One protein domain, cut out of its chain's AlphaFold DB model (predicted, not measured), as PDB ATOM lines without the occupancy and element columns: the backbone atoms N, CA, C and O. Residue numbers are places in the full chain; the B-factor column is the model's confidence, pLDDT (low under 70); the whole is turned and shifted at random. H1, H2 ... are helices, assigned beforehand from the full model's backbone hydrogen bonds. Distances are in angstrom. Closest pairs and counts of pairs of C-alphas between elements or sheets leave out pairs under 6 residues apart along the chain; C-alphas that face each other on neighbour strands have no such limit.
ATOM      1  N   SER A   2     126.388 184.515 165.193       67.75
ATOM      2  CA  SER A   2     125.165 183.954 164.576       67.75
ATOM      3  C   SER A   2     123.973 184.918 164.627       67.75
ATOM      4  O   SER A   2     123.859 185.720 165.550       67.75
ATOM      5  N   THR A   3     123.020 184.794 163.697       73.75
ATOM      6  CA  THR A   3     121.776 185.599 163.670       73.75
ATOM      7  C   THR A   3     120.943 185.488 164.942       73.75
ATOM      8  O   THR A   3     120.389 186.487 165.396       73.75
ATOM      9  N   ALA A   4     120.903 184.304 165.555       81.38
ATOM     10  CA  ALA A   4     120.200 184.067 166.815       81.38
ATOM     11  C   ALA A   4     120.714 184.956 167.961       81.38
ATOM     12  O   ALA A   4     119.937 185.358 168.824       81.38
ATOM     13  N   PHE A   5     122.003 185.316 167.949       83.56
ATOM     14  CA  PHE A   5     122.597 186.150 168.990       83.56
ATOM     15  C   PHE A   5     122.012 187.571 168.993       83.56
ATOM     16  O   PHE A   5     121.709 188.100 170.061       83.56
ATOM     17  N   LYS A   6     121.767 188.165 167.815       83.00
ATOM     18  CA  LYS A   6     121.127 189.489 167.698       83.00
ATOM     19  C   LYS A   6     119.735 189.486 168.339       83.00
ATOM     20  O   LYS A   6     119.442 190.330 169.183       83.00
ATOM     21  N   PHE A   7     118.905 188.505 167.985       86.38
ATOM     22  CA  PHE A   7     117.550 188.387 168.532       86.38
ATOM     23  C   PHE A   7     117.549 188.099 170.032       86.38
ATOM     24  O   PHE A   7     116.705 188.625 170.753       86.38
ATOM     25  N   PHE A   8     118.513 187.319 170.517       88.31
ATOM     26  CA  PHE A   8     118.688 187.071 171.942       88.31
ATOM     27  C   PHE A   8     118.987 188.363 172.715       88.31
ATOM     28  O   PHE A   8     118.298 188.662 173.690       88.31
ATOM     29  N   VAL A   9     119.952 189.169 172.253       86.62
ATOM     30  CA  VAL A   9     120.282 190.465 172.876       86.62
ATOM     31  C   VAL A   9     119.052 191.372 172.914       86.62
ATOM     32  O   VAL A   9     118.728 191.916 173.969       86.62
ATOM     33  N   GLN A  10     118.325 191.492 171.799       88.38
ATOM     34  CA  GLN A  10     117.099 192.292 171.728       88.38
ATOM     35  C   GLN A  10     116.036 191.790 172.721       88.38
ATOM     36  O   GLN A  10     115.529 192.565 173.531       88.38
ATOM     37  N   PHE A  11     115.748 190.489 172.720       89.62
ATOM     38  CA  PHE A  11     114.752 189.865 173.594       89.62
ATOM     39  C   PHE A  11     115.043 190.080 175.086       89.62
ATOM     40  O   PHE A  11     114.162 190.494 175.845       89.62
ATOM     41  N   VAL A  12     116.281 189.833 175.519       91.25
ATOM     42  CA  VAL A  12     116.660 189.985 176.930       91.25
ATOM     43  C   VAL A  12     116.630 191.460 177.346       91.25
ATOM     44  O   VAL A  12     116.193 191.772 178.453       91.25
ATOM     45  N   THR A  13     116.998 192.380 176.448       90.25
ATOM     46  CA  THR A  13     116.905 193.831 176.698       90.25
ATOM     47  C   THR A  13     115.463 194.265 176.924       90.25
ATOM     48  O   THR A  13     115.166 194.932 177.913       90.25
ATOM     49  N   TYR A  14     114.545 193.839 176.053       91.06
ATOM     50  CA  TYR A  14     113.124 194.142 176.205       91.06
ATOM     51  C   TYR A  14     112.536 193.558 177.484       91.06
ATOM     52  O   TYR A  14     111.779 194.235 178.179       91.06
ATOM     53  N   THR A  15     112.928 192.332 177.827       91.88
ATOM     54  CA  THR A  15     112.505 191.676 179.068       91.88
ATOM     55  C   THR A  15     112.989 192.460 180.291       91.88
ATOM     56  O   THR A  15     112.202 192.730 181.197       91.88
ATOM     57  N   ALA A  16     114.246 192.917 180.295       92.88
ATOM     58  CA  ALA A  16     114.786 193.755 181.365       92.88
ATOM     59  C   ALA A  16     114.032 195.092 181.487       92.88
ATOM     60  O   ALA A  16     113.632 195.467 182.590       92.88
ATOM     61  N   CYS A  17     113.766 195.785 180.372       92.06
ATOM     62  CA  CYS A  17     112.972 197.018 180.371       92.06
ATOM     63  C   CYS A  17     111.551 196.793 180.907       92.06
ATOM     64  O   CYS A  17     111.074 197.578 181.724       92.06
ATOM     65  N   TYR A  18     110.889 195.709 180.497       93.50
ATOM     66  CA  TYR A  18     109.559 195.358 180.988       93.50
ATOM     67  C   TYR A  18     109.558 195.106 182.502       93.50
ATOM     68  O   TYR A  18     108.732 195.668 183.221       93.50
ATOM     69  N   CYS A  19     110.533 194.349 183.016       94.25
ATOM     70  CA  CYS A  19     110.678 194.134 184.454       94.25
ATOM     71  C   CYS A  19     110.910 195.444 185.223       94.25
ATOM     72  O   CYS A  19     110.344 195.609 186.300       94.25
ATOM     73  N   VAL A  20     111.678 196.395 184.676       94.38
ATOM     74  CA  VAL A  20     111.870 197.725 185.285       94.38
ATOM     75  C   VAL A  20     110.554 198.500 185.349       94.38
ATOM     76  O   VAL A  20     110.248 199.093 186.384       94.38
ATOM     77  N   VAL A  21     109.739 198.460 184.289       95.00
ATOM     78  CA  VAL A  21     108.413 199.096 184.288       95.00
ATOM     79  C   VAL A  21     107.518 198.467 185.357       95.00
ATOM     80  O   VAL A  21     106.963 199.198 186.178       95.00
ATOM     81  N   CYS A  22     107.439 197.135 185.430       93.69
ATOM     82  CA  CYS A  22     106.683 196.445 186.478       93.69
ATOM     83  C   CYS A  22     107.189 196.811 187.881       93.69
ATOM     84  O   CYS A  22     106.394 197.193 188.736       93.69
ATOM     85  N   LEU A  23     108.504 196.773 188.113       94.94
ATOM     86  CA  LEU A  23     109.109 197.141 189.393       94.94
ATOM     87  C   LEU A  23     108.739 198.579 189.788       94.94
ATOM     88  O   LEU A  23     108.335 198.818 190.923       94.94
ATOM     89  N   SER A  24     108.829 199.521 188.846       94.50
ATOM     90  CA  SER A  24     108.502 200.931 189.080       94.50
ATOM     91  C   SER A  24     107.019 201.143 189.394       94.50
ATOM     92  O   SER A  24     106.699 201.874 190.330       94.50
ATOM     93  N   ALA A  25     106.115 200.459 188.687       94.00
ATOM     94  CA  ALA A  25     104.677 200.535 188.925       94.00
ATOM     95  C   ALA A  25     104.302 199.933 190.288       94.00
ATOM     96  O   ALA A  25     103.569 200.555 191.058       94.00
ATOM     97  N   GLY A  26     104.853 198.761 190.621       92.31
ATOM     98  CA  GLY A  26     104.664 198.128 191.926       92.31
ATOM     99  C   GLY A  26     105.189 199.002 193.063       92.31
ATOM    100  O   GLY A  26     104.474 199.251 194.033       92.31
ATOM    101  N   ALA A  27     106.405 199.534 192.920       93.62
ATOM    102  CA  ALA A  27     107.000 200.439 193.898       93.62
ATOM    103  C   ALA A  27     106.180 201.729 194.059       93.62
ATOM    104  O   ALA A  27     105.950 202.171 195.186       93.62
ATOM    105  N   TYR A  28     105.685 202.304 192.957       94.69
ATOM    106  CA  TYR A  28     104.844 203.498 192.983       94.69
ATOM    107  C   TYR A  28     103.548 203.257 193.762       94.69
ATOM    108  O   TYR A  28     103.248 204.022 194.680       94.69
ATOM    109  N   VAL A  29     102.823 202.172 193.470       92.62
ATOM    110  CA  VAL A  29     101.580 201.817 194.174       92.62
ATOM    111  C   VAL A  29     101.846 201.610 195.665       92.62
ATOM    112  O   VAL A  29     101.197 202.246 196.492       92.62
ATOM    113  N   THR A  30     102.853 200.816 196.031       91.94
ATOM    114  CA  THR A  30     103.205 200.589 197.442       91.94
ATOM    115  C   THR A  30     103.583 201.892 198.155       91.94
ATOM    116  O   THR A  30     103.142 202.131 199.279       91.94
ATOM    117  N   SER A  31     104.339 202.778 197.495       92.12
ATOM    118  CA  SER A  31     104.722 204.080 198.060       92.12
ATOM    119  C   SER A  31     103.530 205.024 198.254       92.12
ATOM    120  O   SER A  31     103.505 205.798 199.210       92.12
ATOM    121  N   ARG A  32     102.527 204.945 197.371       92.62
ATOM    122  CA  ARG A  32     101.266 205.688 197.465       92.62
ATOM    123  C   ARG A  32     100.436 205.214 198.651       92.62
ATOM    124  O   ARG A  32     100.079 206.035 199.490       92.62
ATOM    125  N   LEU A  33     100.216 203.904 198.769       90.38
ATOM    126  CA  LEU A  33      99.435 203.325 199.869       90.38
ATOM    127  C   LEU A  33     100.077 203.611 201.232       90.38
ATOM    128  O   LEU A  33      99.377 203.957 202.179       90.38
ATOM    129  N   ALA A  34     101.411 203.550 201.314       88.62
ATOM    130  CA  ALA A  34     102.144 203.870 202.537       88.62
ATOM    131  C   ALA A  34     101.942 205.328 202.991       88.62
ATOM    132  O   ALA A  34     101.868 205.593 204.187       88.62
ATOM    133  N   ARG A  35     101.827 206.276 202.048       92.62
ATOM    134  CA  ARG A  35     101.552 207.691 202.355       92.62
ATOM    135  C   ARG A  35     100.110 207.933 202.788       92.62
ATOM    136  O   ARG A  35      99.861 208.836 203.576       92.62
ATOM    137  N   GLU A  36      99.177 207.145 202.267       92.31
ATOM    138  CA  GLU A  36      97.743 207.256 202.559       92.31
ATOM    139  C   GLU A  36      97.342 206.496 203.841       92.31
ATOM    140  O   GLU A  36      96.186 206.546 204.248       92.31
ATOM    141  N   GLY A  37      98.285 205.806 204.499       87.19
ATOM    142  CA  GLY A  37      98.017 205.001 205.696       87.19
ATOM    143  C   GLY A  37      97.175 203.751 205.415       87.19
ATOM    144  O   GLY A  37      96.649 203.137 206.342       87.19
ATOM    145  N   ALA A  38      97.032 203.377 204.141       84.81
ATOM    146  CA  ALA A  38      96.269 202.216 203.711       84.81
ATOM    147  C   ALA A  38      97.081 200.922 203.885       84.81
ATOM    148  O   ALA A  38      98.312 200.913 203.808       84.81
ATOM    149  N   ALA A  39      96.385 199.801 204.089       85.69
ATOM    150  CA  ALA A  39      97.020 198.490 204.193       85.69
ATOM    151  C   ALA A  39      97.728 198.114 202.879       85.69
ATOM    152  O   ALA A  39      97.162 198.273 201.799       85.69
ATOM    153  N   VAL A  40      98.956 197.591 202.969       84.69
ATOM    154  CA  VAL A  40      99.758 197.224 201.792       84.69
ATOM    155  C   VAL A  40      99.056 196.130 200.988       84.69
ATOM    156  O   VAL A  40      98.674 195.089 201.524       84.69
ATOM    157  N   SER A  41      98.915 196.345 199.680       89.12
ATOM    158  CA  SER A  41      98.280 195.375 198.798       89.12
ATOM    159  C   SER A  41      99.228 194.208 198.496       89.12
ATOM    160  O   SER A  41     100.318 194.375 197.946       89.12
ATOM    161  N   VAL A  42      98.793 192.989 198.832       91.44
ATOM    162  CA  VAL A  42      99.532 191.743 198.550       91.44
ATOM    163  C   VAL A  42      99.942 191.624 197.069       91.44
ATOM    164  O   VAL A  42     101.100 191.289 196.814       91.44
ATOM    165  N   PRO A  43      99.087 191.962 196.076       91.00
ATOM    166  CA  PRO A  43      99.472 191.899 194.666       91.00
ATOM    167  C   PRO A  43     100.658 192.801 194.302       91.00
ATOM    168  O   PRO A  43     101.486 192.405 193.485       91.00
ATOM    169  N   ALA A  44     100.780 193.986 194.915       90.50
ATOM    170  CA  ALA A  44     101.895 194.892 194.645       90.50
ATOM    171  C   ALA A  44     103.218 194.324 195.174       90.50
ATOM    172  O   ALA A  44     104.231 194.389 194.481       90.50
ATOM    173  N   ILE A  45     103.203 193.699 196.357       91.94
ATOM    174  CA  ILE A  45     104.382 193.023 196.920       91.94
ATOM    175  C   ILE A  45     104.822 191.867 196.014       91.94
ATOM    176  O   ILE A  45     106.000 191.767 195.674       91.94
ATOM    177  N   VAL A  46     103.881 191.014 195.592       95.00
ATOM    178  CA  VAL A  46     104.161 189.872 194.704       95.00
ATOM    179  C   VAL A  46     104.755 190.347 193.375       95.00
ATOM    180  O   VAL A  46     105.745 189.791 192.901       95.00
ATOM    181  N   LEU A  47     104.197 191.416 192.803       93.81
ATOM    182  CA  LEU A  47     104.689 192.015 191.568       93.81
ATOM    183  C   LEU A  47     106.113 192.570 191.718       93.81
ATOM    184  O   LEU A  47     106.944 192.318 190.851       93.81
ATOM    185  N   ILE A  48     106.423 193.258 192.822       95.19
ATOM    186  CA  ILE A  48     107.785 193.741 193.114       95.19
ATOM    187  C   ILE A  48     108.760 192.567 193.261       95.19
ATOM    188  O   ILE A  48     109.854 192.619 192.703       95.19
ATOM    189  N   ALA A  49     108.374 191.505 193.975       95.44
ATOM    190  CA  ALA A  49     109.237 190.348 194.204       95.44
ATOM    191  C   ALA A  49     109.606 189.638 192.890       95.44
ATOM    192  O   ALA A  49     110.788 189.430 192.607       95.44
ATOM    193  N   PHE A  50     108.612 189.327 192.049       94.44
ATOM    194  CA  PHE A  50     108.858 188.698 190.752       94.44
ATOM    195  C   PHE A  50     109.603 189.625 189.789       94.44
ATOM    196  O   PHE A  50     110.568 189.191 189.158       94.44
ATOM    197  N   ALA A  51     109.211 190.900 189.699       93.81
ATOM    198  CA  ALA A  51     109.887 191.866 188.835       93.81
ATOM    199  C   ALA A  51     111.342 192.100 189.261       93.81
ATOM    200  O   ALA A  51     112.209 192.227 188.403       93.81
ATOM    201  N   GLY A  52     111.629 192.112 190.564       94.00
ATOM    202  CA  GLY A  52     112.983 192.244 191.095       94.00
ATOM    203  C   GLY A  52     113.855 191.035 190.768       94.00
ATOM    204  O   GLY A  52     114.938 191.198 190.209       94.00
ATOM    205  N   PHE A  53     113.375 189.821 191.056       94.31
ATOM    206  CA  PHE A  53     114.138 188.593 190.813       94.31
ATOM    207  C   PHE A  53     114.408 188.367 189.318       94.31
ATOM    208  O   PHE A  53     115.561 188.251 188.897       94.31
ATOM    209  N   PHE A  54     113.353 188.365 188.498       92.50
ATOM    210  CA  PHE A  54     113.490 188.161 187.055       92.50
ATOM    211  C   PHE A  54     114.159 189.347 186.364       92.50
ATOM    212  O   PHE A  54     114.928 189.151 185.421       92.50
ATOM    213  N   GLY A  55     113.906 190.568 186.838       92.75
ATOM    214  CA  GLY A  55     114.495 191.781 186.288       92.75
ATOM    215  C   GLY A  55     115.996 191.848 186.508       92.75
ATOM    216  O   GLY A  55     116.722 192.110 185.557       92.75
ATOM    217  N   LEU A  56     116.480 191.549 187.716       92.69
ATOM    218  CA  LEU A  56     117.914 191.566 188.006       92.69
ATOM    219  C   LEU A  56     118.656 190.478 187.222       92.69
ATOM    220  O   LEU A  56     119.693 190.755 186.620       92.69
ATOM    221  N   PHE A  57     118.090 189.269 187.153       92.88
ATOM    222  CA  PHE A  57     118.637 188.187 186.333       92.88
ATOM    223  C   PHE A  57     118.712 188.574 184.849       92.88
ATOM    224  O   PHE A  57     119.770 188.475 184.224       92.88
ATOM    225  N   SER A  58     117.606 189.075 184.294       93.06
ATOM    226  CA  SER A  58     117.535 189.483 182.886       93.06
ATOM    227  C   SER A  58     118.451 190.670 182.593       93.06
ATOM    228  O   SER A  58     119.089 190.707 181.548       93.06
ATOM    229  N   PHE A  59     118.579 191.616 183.524       91.81
ATOM    230  CA  PHE A  59     119.470 192.766 183.390       91.81
ATOM    231  C   PHE A  59     120.940 192.347 183.336       91.81
ATOM    232  O   PHE A  59     121.666 192.791 182.448       91.81
ATOM    233  N   VAL A  60     121.382 191.464 184.237       92.56
ATOM    234  CA  VAL A  60     122.759 190.944 184.219       92.56
ATOM    235  C   VAL A  60     123.033 190.212 182.906       92.56
ATOM    236  O   VAL A  60     124.063 190.449 182.270       92.56
ATOM    237  N   MET A  61     122.087 189.386 182.454       90.69
ATOM    238  CA  MET A  61     122.189 188.701 181.165       90.69
ATOM    239  C   MET A  61     122.251 189.685 179.988       90.69
ATOM    240  O   MET A  61     123.093 189.516 179.103       90.69
ATOM    241  N   ALA A  62     121.436 190.745 179.986       90.62
ATOM    242  CA  ALA A  62     121.488 191.796 178.971       90.62
ATOM    243  C   ALA A  62     122.856 192.481 178.970       90.62
ATOM    244  O   ALA A  62     123.524 192.508 177.937       90.62
ATOM    245  N   ALA A  63     123.307 192.984 180.122       90.06
ATOM    246  CA  ALA A  63     124.571 193.700 180.252       90.06
ATOM    247  C   ALA A  63     125.756 192.847 179.779       90.06
ATOM    248  O   ALA A  63     126.602 193.317 179.014       90.06
ATOM    249  N   ARG A  64     125.785 191.564 180.163       87.12
ATOM    250  CA  ARG A  64     126.846 190.647 179.744       87.12
ATOM    251  C   ARG A  64     126.829 190.396 178.239       87.12
ATOM    252  O   ARG A  64     127.876 190.460 177.601       87.12
ATOM    253  N   SER A  65     125.648 190.189 177.665       87.62
ATOM    254  CA  SER A  65     125.486 189.969 176.224       87.62
ATOM    255  C   SER A  65     125.895 191.195 175.401       87.62
ATOM    256  O   SER A  65     126.534 191.045 174.362       87.62
ATOM    257  N   HIS A  66     125.610 192.411 175.883       86.19
ATOM    258  CA  HIS A  66     126.111 193.638 175.256       86.19
ATOM    259  C   HIS A  66     127.631 193.732 175.347       86.19
ATOM    260  O   HIS A  66     128.271 194.066 174.359       86.19
ATOM    261  N   GLY A  67     128.216 193.401 176.501       86.69
ATOM    262  CA  GLY A  67     129.670 193.346 176.659       86.69
ATOM    263  C   GLY A  67     130.325 192.414 175.639       86.69
ATOM    264  O   GLY A  67     131.286 192.802 174.982       86.69
ATOM    265  N   PHE A  68     129.750 191.229 175.433       85.56
ATOM    266  CA  PHE A  68     130.211 190.288 174.411       85.56
ATOM    267  C   PHE A  68     130.060 190.828 172.985       85.56
ATOM    268  O   PHE A  68     130.988 190.711 172.189       85.56
ATOM    269  N   ALA A  69     128.945 191.493 172.675       84.75
ATOM    270  CA  ALA A  69     128.741 192.143 171.380       84.75
ATOM    271  C   ALA A  69     129.726 193.302 171.129       84.75
ATOM    272  O   ALA A  69     130.169 193.511 170.006       84.75
ATOM    273  N   LEU A  70     130.084 194.053 172.173       83.50
ATOM    274  CA  LEU A  70     131.013 195.186 172.093       83.50
ATOM    275  C   LEU A  70     132.474 194.753 171.959       83.50
ATOM    276  O   LEU A  70     133.290 195.534 171.473       83.50
ATOM    277  N   SER A  71     132.805 193.539 172.387       80.69
ATOM    278  CA  SER A  71     134.151 192.971 172.269       80.69
ATOM    279  C   SER A  71     134.254 191.908 171.175       80.69
ATOM    280  O   SER A  71     135.302 191.285 171.072       80.69
ATOM    281  N   ASN A  72     133.194 191.668 170.390       83.94
ATOM    282  CA  ASN A  72     133.133 190.581 169.401       83.94
ATOM    283  C   ASN A  72     133.642 189.235 169.942       83.94
ATOM    284  O   ASN A  72     134.263 188.465 169.220       83.94
ATOM    285  N   TYR A 161     132.377 200.376 168.945       83.94
ATOM    286  CA  TYR A 161     131.327 200.739 167.998       83.94
ATOM    287  C   TYR A 161     131.355 199.850 166.751       83.94
ATOM    288  O   TYR A 161     130.314 199.349 166.344       83.94
ATOM    289  N   LYS A 162     132.542 199.594 166.181       83.75
ATOM    290  CA  LYS A 162     132.695 198.700 165.023       83.75
ATOM    291  C   LYS A 162     132.264 197.277 165.367       83.75
ATOM    292  O   LYS A 162     131.501 196.676 164.611       83.75
ATOM    293  N   ASN A 163     132.666 196.789 166.539       86.38
ATOM    294  CA  ASN A 163     132.254 195.480 167.043       86.38
ATOM    295  C   ASN A 163     130.733 195.398 167.182       86.38
ATOM    296  O   ASN A 163     130.091 194.540 166.579       86.38
ATOM    297  N   TRP A 164     130.130 196.392 167.835       82.62
ATOM    298  CA  TRP A 164     128.680 196.487 167.976       82.62
ATOM    299  C   TRP A 164     127.947 196.506 166.631       82.62
ATOM    300  O   TRP A 164     127.001 195.744 166.429       82.62
ATOM    301  N   THR A 165     128.401 197.328 165.679       83.56
ATOM    302  CA  THR A 165     127.803 197.387 164.337       83.56
ATOM    303  C   THR A 165     127.966 196.082 163.566       83.56
ATOM    304  O   THR A 165     127.070 195.724 162.803       83.56
ATOM    305  N   SER A 166     129.050 195.332 163.804       81.25
ATOM    306  CA  SER A 166     129.270 194.024 163.175       81.25
ATOM    307  C   SER A 166     128.218 192.992 163.601       81.25
ATOM    308  O   SER A 166     127.859 192.114 162.819       81.25
ATOM    309  N   VAL A 167     127.658 193.148 164.804       79.31
ATOM    310  CA  VAL A 167     126.603 192.284 165.347       79.31
ATOM    311  C   VAL A 167     125.212 192.799 164.986       79.31
ATOM    312  O   VAL A 167     124.369 192.038 164.495       79.31
ATOM    313  N   MET A 168     124.962 194.086 165.243       78.88
ATOM    314  CA  MET A 168     123.620 194.669 165.230       78.88
ATOM    315  C   MET A 168     123.205 195.233 163.870       78.88
ATOM    316  O   MET A 168     122.007 195.251 163.580       78.88
ATOM    317  N   GLY A 169     124.152 195.634 163.021       78.75
ATOM    318  CA  GLY A 169     123.873 196.298 161.747       78.75
ATOM    319  C   GLY A 169     124.448 197.710 161.657       78.75
ATOM    320  O   GLY A 169     124.693 198.382 162.661       78.75
ATOM    321  N   ASP A 170     124.619 198.157 160.419       75.25
ATOM    322  CA  ASP A 170     125.156 199.450 159.985       75.25
ATOM    323  C   ASP A 170     124.084 200.550 159.863       75.25
ATOM    324  O   ASP A 170     124.404 201.736 159.883       75.25
ATOM    325  N   LYS A 171     122.799 200.178 159.790       69.81
ATOM    326  CA  LYS A 171     121.683 201.102 159.501       69.81
ATOM    327  C   LYS A 171     121.184 201.933 160.693       69.81
ATOM    328  O   LYS A 171     120.185 202.640 160.568       69.81
ATOM    329  N   GLY A 172     121.891 201.892 161.824       75.00
ATOM    330  CA  GLY A 172     121.679 202.787 162.965       75.00
ATOM    331  C   GLY A 172     120.740 202.265 164.069       75.00
ATOM    332  O   GLY A 172     120.294 201.118 164.039       75.00
ATOM    333  N   PRO A 173     120.424 203.112 165.070       73.50
ATOM    334  CA  PRO A 173     119.841 202.695 166.351       73.50
ATOM    335  C   PRO A 173     118.408 202.150 166.272       73.50
ATOM    336  O   PRO A 173     117.997 201.369 167.127       73.50
ATOM    337  N   VAL A 174     117.645 202.514 165.240       73.19
ATOM    338  CA  VAL A 174     116.269 202.022 165.045       73.19
ATOM    339  C   VAL A 174     116.258 200.546 164.622       73.19
ATOM    340  O   VAL A 174     115.417 199.779 165.088       73.19
ATOM    341  N   ASP A 175     117.234 200.125 163.812       74.44
ATOM    342  CA  ASP A 175     117.411 198.725 163.391       74.44
ATOM    343  C   ASP A 175     118.047 197.854 164.491       74.44
ATOM    344  O   ASP A 175     117.965 196.624 164.471       74.44
ATOM    345  N   TRP A 176     118.670 198.496 165.486       75.06
ATOM    346  CA  TRP A 176     119.155 197.828 166.693       75.06
ATOM    347  C   TRP A 176     118.018 197.508 167.657       75.06
ATOM    348  O   TRP A 176     118.056 196.467 168.311       75.06
ATOM    349  N   LEU A 177     117.008 198.377 167.726       72.44
ATOM    350  CA  LEU A 177     115.842 198.172 168.575       72.44
ATOM    351  C   LEU A 177     114.874 197.170 167.925       72.44
ATOM    352  O   LEU A 177     114.501 196.186 168.549       72.44
ATOM    353  N   LEU A 178     114.511 197.357 166.654       72.81
ATOM    354  CA  LEU A 178     113.479 196.543 166.004       72.81
ATOM    355  C   LEU A 178     114.000 195.156 165.560       72.81
ATOM    356  O   LEU A 178     114.944 195.078 164.770       72.81
ATOM    357  N   PRO A 179     113.360 194.041 165.970       69.69
ATOM    358  CA  PRO A 179     113.745 192.682 165.578       69.69
ATOM    359  C   PRO A 179     113.221 192.318 164.177       69.69
ATOM    360  O   PRO A 179     112.591 191.283 163.983       69.69
ATOM    361  N   LEU A 180     113.432 193.186 163.185       69.12
ATOM    362  CA  LEU A 180     112.885 193.008 161.833       69.12
ATOM    363  C   LEU A 180     113.929 192.537 160.817       69.12
ATOM    364  O   LEU A 180     113.566 192.064 159.740       69.12
ATOM    365  N   ARG A 181     115.225 192.663 161.133       64.25
ATOM    366  CA  ARG A 181     116.312 192.344 160.201       64.25
ATOM    367  C   ARG A 181     117.347 191.404 160.789       64.25
ATOM    368  O   ARG A 181     117.806 191.580 161.920       64.25
ATOM    369  N   LEU A 182     117.754 190.444 159.959       69.06
ATOM    370  CA  LEU A 182     118.852 189.532 160.250       69.06
ATOM    371  C   LEU A 182     120.153 190.313 160.464       69.06
ATOM    372  O   LEU A 182     120.351 191.402 159.923       69.06
ATOM    373  N   SER A 183     121.041 189.734 161.270       67.50
ATOM    374  CA  SER A 183     122.389 190.265 161.466       67.50
ATOM    375  C   SER A 183     123.148 190.329 160.126       67.50
ATOM    376  O   SER A 183     123.045 189.391 159.324       67.50
ATOM    377  N   PRO A 184     123.945 191.389 159.882       64.50
ATOM    378  CA  PRO A 184     124.770 191.533 158.677       64.50
ATOM    379  C   PRO A 184     125.826 190.424 158.518       64.50
ATOM    380  O   PRO A 184     126.385 190.263 157.431       64.50
ATOM    381  N   CYS A 185     126.072 189.607 159.551       62.91
ATOM    382  CA  CYS A 185     126.911 188.411 159.443       62.91
ATOM    383  C   CYS A 185     126.420 187.417 158.370       62.91
ATOM    384  O   CYS A 185     127.232 186.670 157.839       62.91
ATOM    385  N   CYS A 186     125.130 187.424 158.003       59.97
ATOM    386  CA  CYS A 186     124.594 186.568 156.934       59.97
ATOM    387  C   CYS A 186     124.892 187.054 155.510       59.97
ATOM    388  O   CYS A 186     124.745 186.275 154.575       59.97
ATOM    389  N   ALA A 187     125.279 188.318 155.334       62.78
ATOM    390  CA  ALA A 187     125.564 188.898 154.021       62.78
ATOM    391  C   ALA A 187     127.067 188.920 153.687       62.78
ATOM    392  O   ALA A 187     127.454 189.456 152.651       62.78
ATOM    393  N   HIS A 188     127.925 188.385 154.564       62.50
ATOM    394  CA  HIS A 188     129.372 188.460 154.379       62.50
ATOM    395  C   HIS A 188     129.850 187.541 153.252       62.50
ATOM    396  O   HIS A 188     129.532 186.355 153.212       62.50
ATOM    397  N   SER A 189     130.690 188.090 152.374       59.91
ATOM    398  CA  SER A 189     131.295 187.434 151.210       59.91
ATOM    399  C   SER A 189     132.423 186.447 151.571       59.91
ATOM    400  O   SER A 189     133.420 186.354 150.860       59.91
ATOM    401  N   GLY A 190     132.304 185.745 152.703       65.69
ATOM    402  CA  GLY A 190     133.234 184.699 153.144       65.69
ATOM    403  C   GLY A 190     134.487 185.157 153.905       65.69
ATOM    404  O   GLY A 190     135.178 184.305 154.452       65.69
ATOM    405  N   ALA A 191     134.776 186.460 154.004       74.19
ATOM    406  CA  ALA A 191     135.937 186.982 154.739       74.19
ATOM    407  C   ALA A 191     135.521 187.941 155.865       74.19
ATOM    408  O   ALA A 191     134.662 188.799 155.665       74.19
ATOM    409  N   TYR A 192     136.141 187.795 157.039       79.88
ATOM    410  CA  TYR A 192     135.949 188.698 158.176       79.88
ATOM    411  C   TYR A 192     136.943 189.872 158.100       79.88
ATOM    412  O   TYR A 192     138.095 189.646 157.721       79.88
ATOM    413  N   PRO A 193     136.536 191.117 158.417       81.81
ATOM    414  CA  PRO A 193     137.432 192.271 158.373       81.81
ATOM    415  C   PRO A 193     138.602 192.148 159.355       81.81
ATOM    416  O   PRO A 193     138.457 191.609 160.451       81.81
ATOM    417  N   PHE A 194     139.760 192.684 158.964       83.00
ATOM    418  CA  PHE A 194     140.952 192.690 159.807       83.00
ATOM    419  C   PHE A 194     140.819 193.664 160.983       83.00
ATOM    420  O   PHE A 194     140.224 194.739 160.863       83.00
TER     421      PHE A 194
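AT A GLANCE: This is residues 2 to 72 and 161 to 194 of the 210 residues of the protein "Palmitoyltransferase pfa5" of Valsa mali var. pyri (UniProt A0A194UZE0). What shape does the printed part have? It is a long helical hairpin of H1 and H2, with a small, loose head of three short helices, H3, H4 and H5, at the end where H1 begins and H2 ends. The hairpin makes the longest axis; in the head, H3 packs on the last residues of H2, and H5 on H3. How much is printed, and how spread out is it? The printed part has 105 residues with five named helices, H1 to H5 in order along the chain, and no named strand; its class is all helix. It is only just loose, close to extended, with a radius of gyration of the C-alphas of 19.0 A and spans of 66 by 21 by 20 A, a rod.

HOW THE PARTS SIT: How do the two long helices stand? H1, residues 3 to 36, and H2, residues 42 to 70, form a helical hairpin and touch, their closest C-alphas being those of Cys 19 and Gly 55, 4.8 A apart. They run opposite ways at a shallow tilt of 32 degrees, only just short of steep. What touches the hairpin? H3, residues 161 to 168, touches H2 at residues 69 to 70 alone, with the C-alphas of Leu 70 and Trp 164 closest at 4.9 A; the two run opposite ways at a steep tilt of 63 degrees. Where are the other short helices? H4, residues 173 to 177, is close to but not clearly touching H1, with the C-alphas of Gln 10 and Leu 177 closest at 6.8 A, and is apart from H2. H5, residues 184 to 187, touches H3, the C-alphas of Ser 166 and Pro 184 being closest at 6.8 A. What do the backbone atoms show? Every O i to N i+4 pair is within hydrogen-bond range in H2, H3 and H4, and 29 of 30 are in H1; H5 is too short for such a pair.

IN THESE COORDINATES: Where does the hairpin run? H1 goes from C-alpha 3 at (121.776, 185.599, 163.670) to C-alpha 36, 50.6 A, and H2 from C-alpha 42 to C-alpha 70 at (131.013, 195.186, 172.093), 41.3 A. How long are the short helices? H3 measures 10.2 A, H4 6.4 A, and H5 5.4 A, ending with C-alpha 187 at (125.564, 188.898, 154.021).

THE WHOLE: How large is it? The two C-alphas farthest apart, those of Gly 37 and Gly 190, are 66.4 A apart. Where is it cut, and how are the parts linked? Residues 73 to 160 are not printed, and C-alphas 72 and 161 are 10.4 A apart across the cut. Of the links printed whole, H1 to H2 and H3 to H4 are tight, and H4 to H5 is short. Where is confidence low? In this predicted model, residues 2, 171 and 179 to 190 have pLDDT under 70; the mean of the printed part is 84.6.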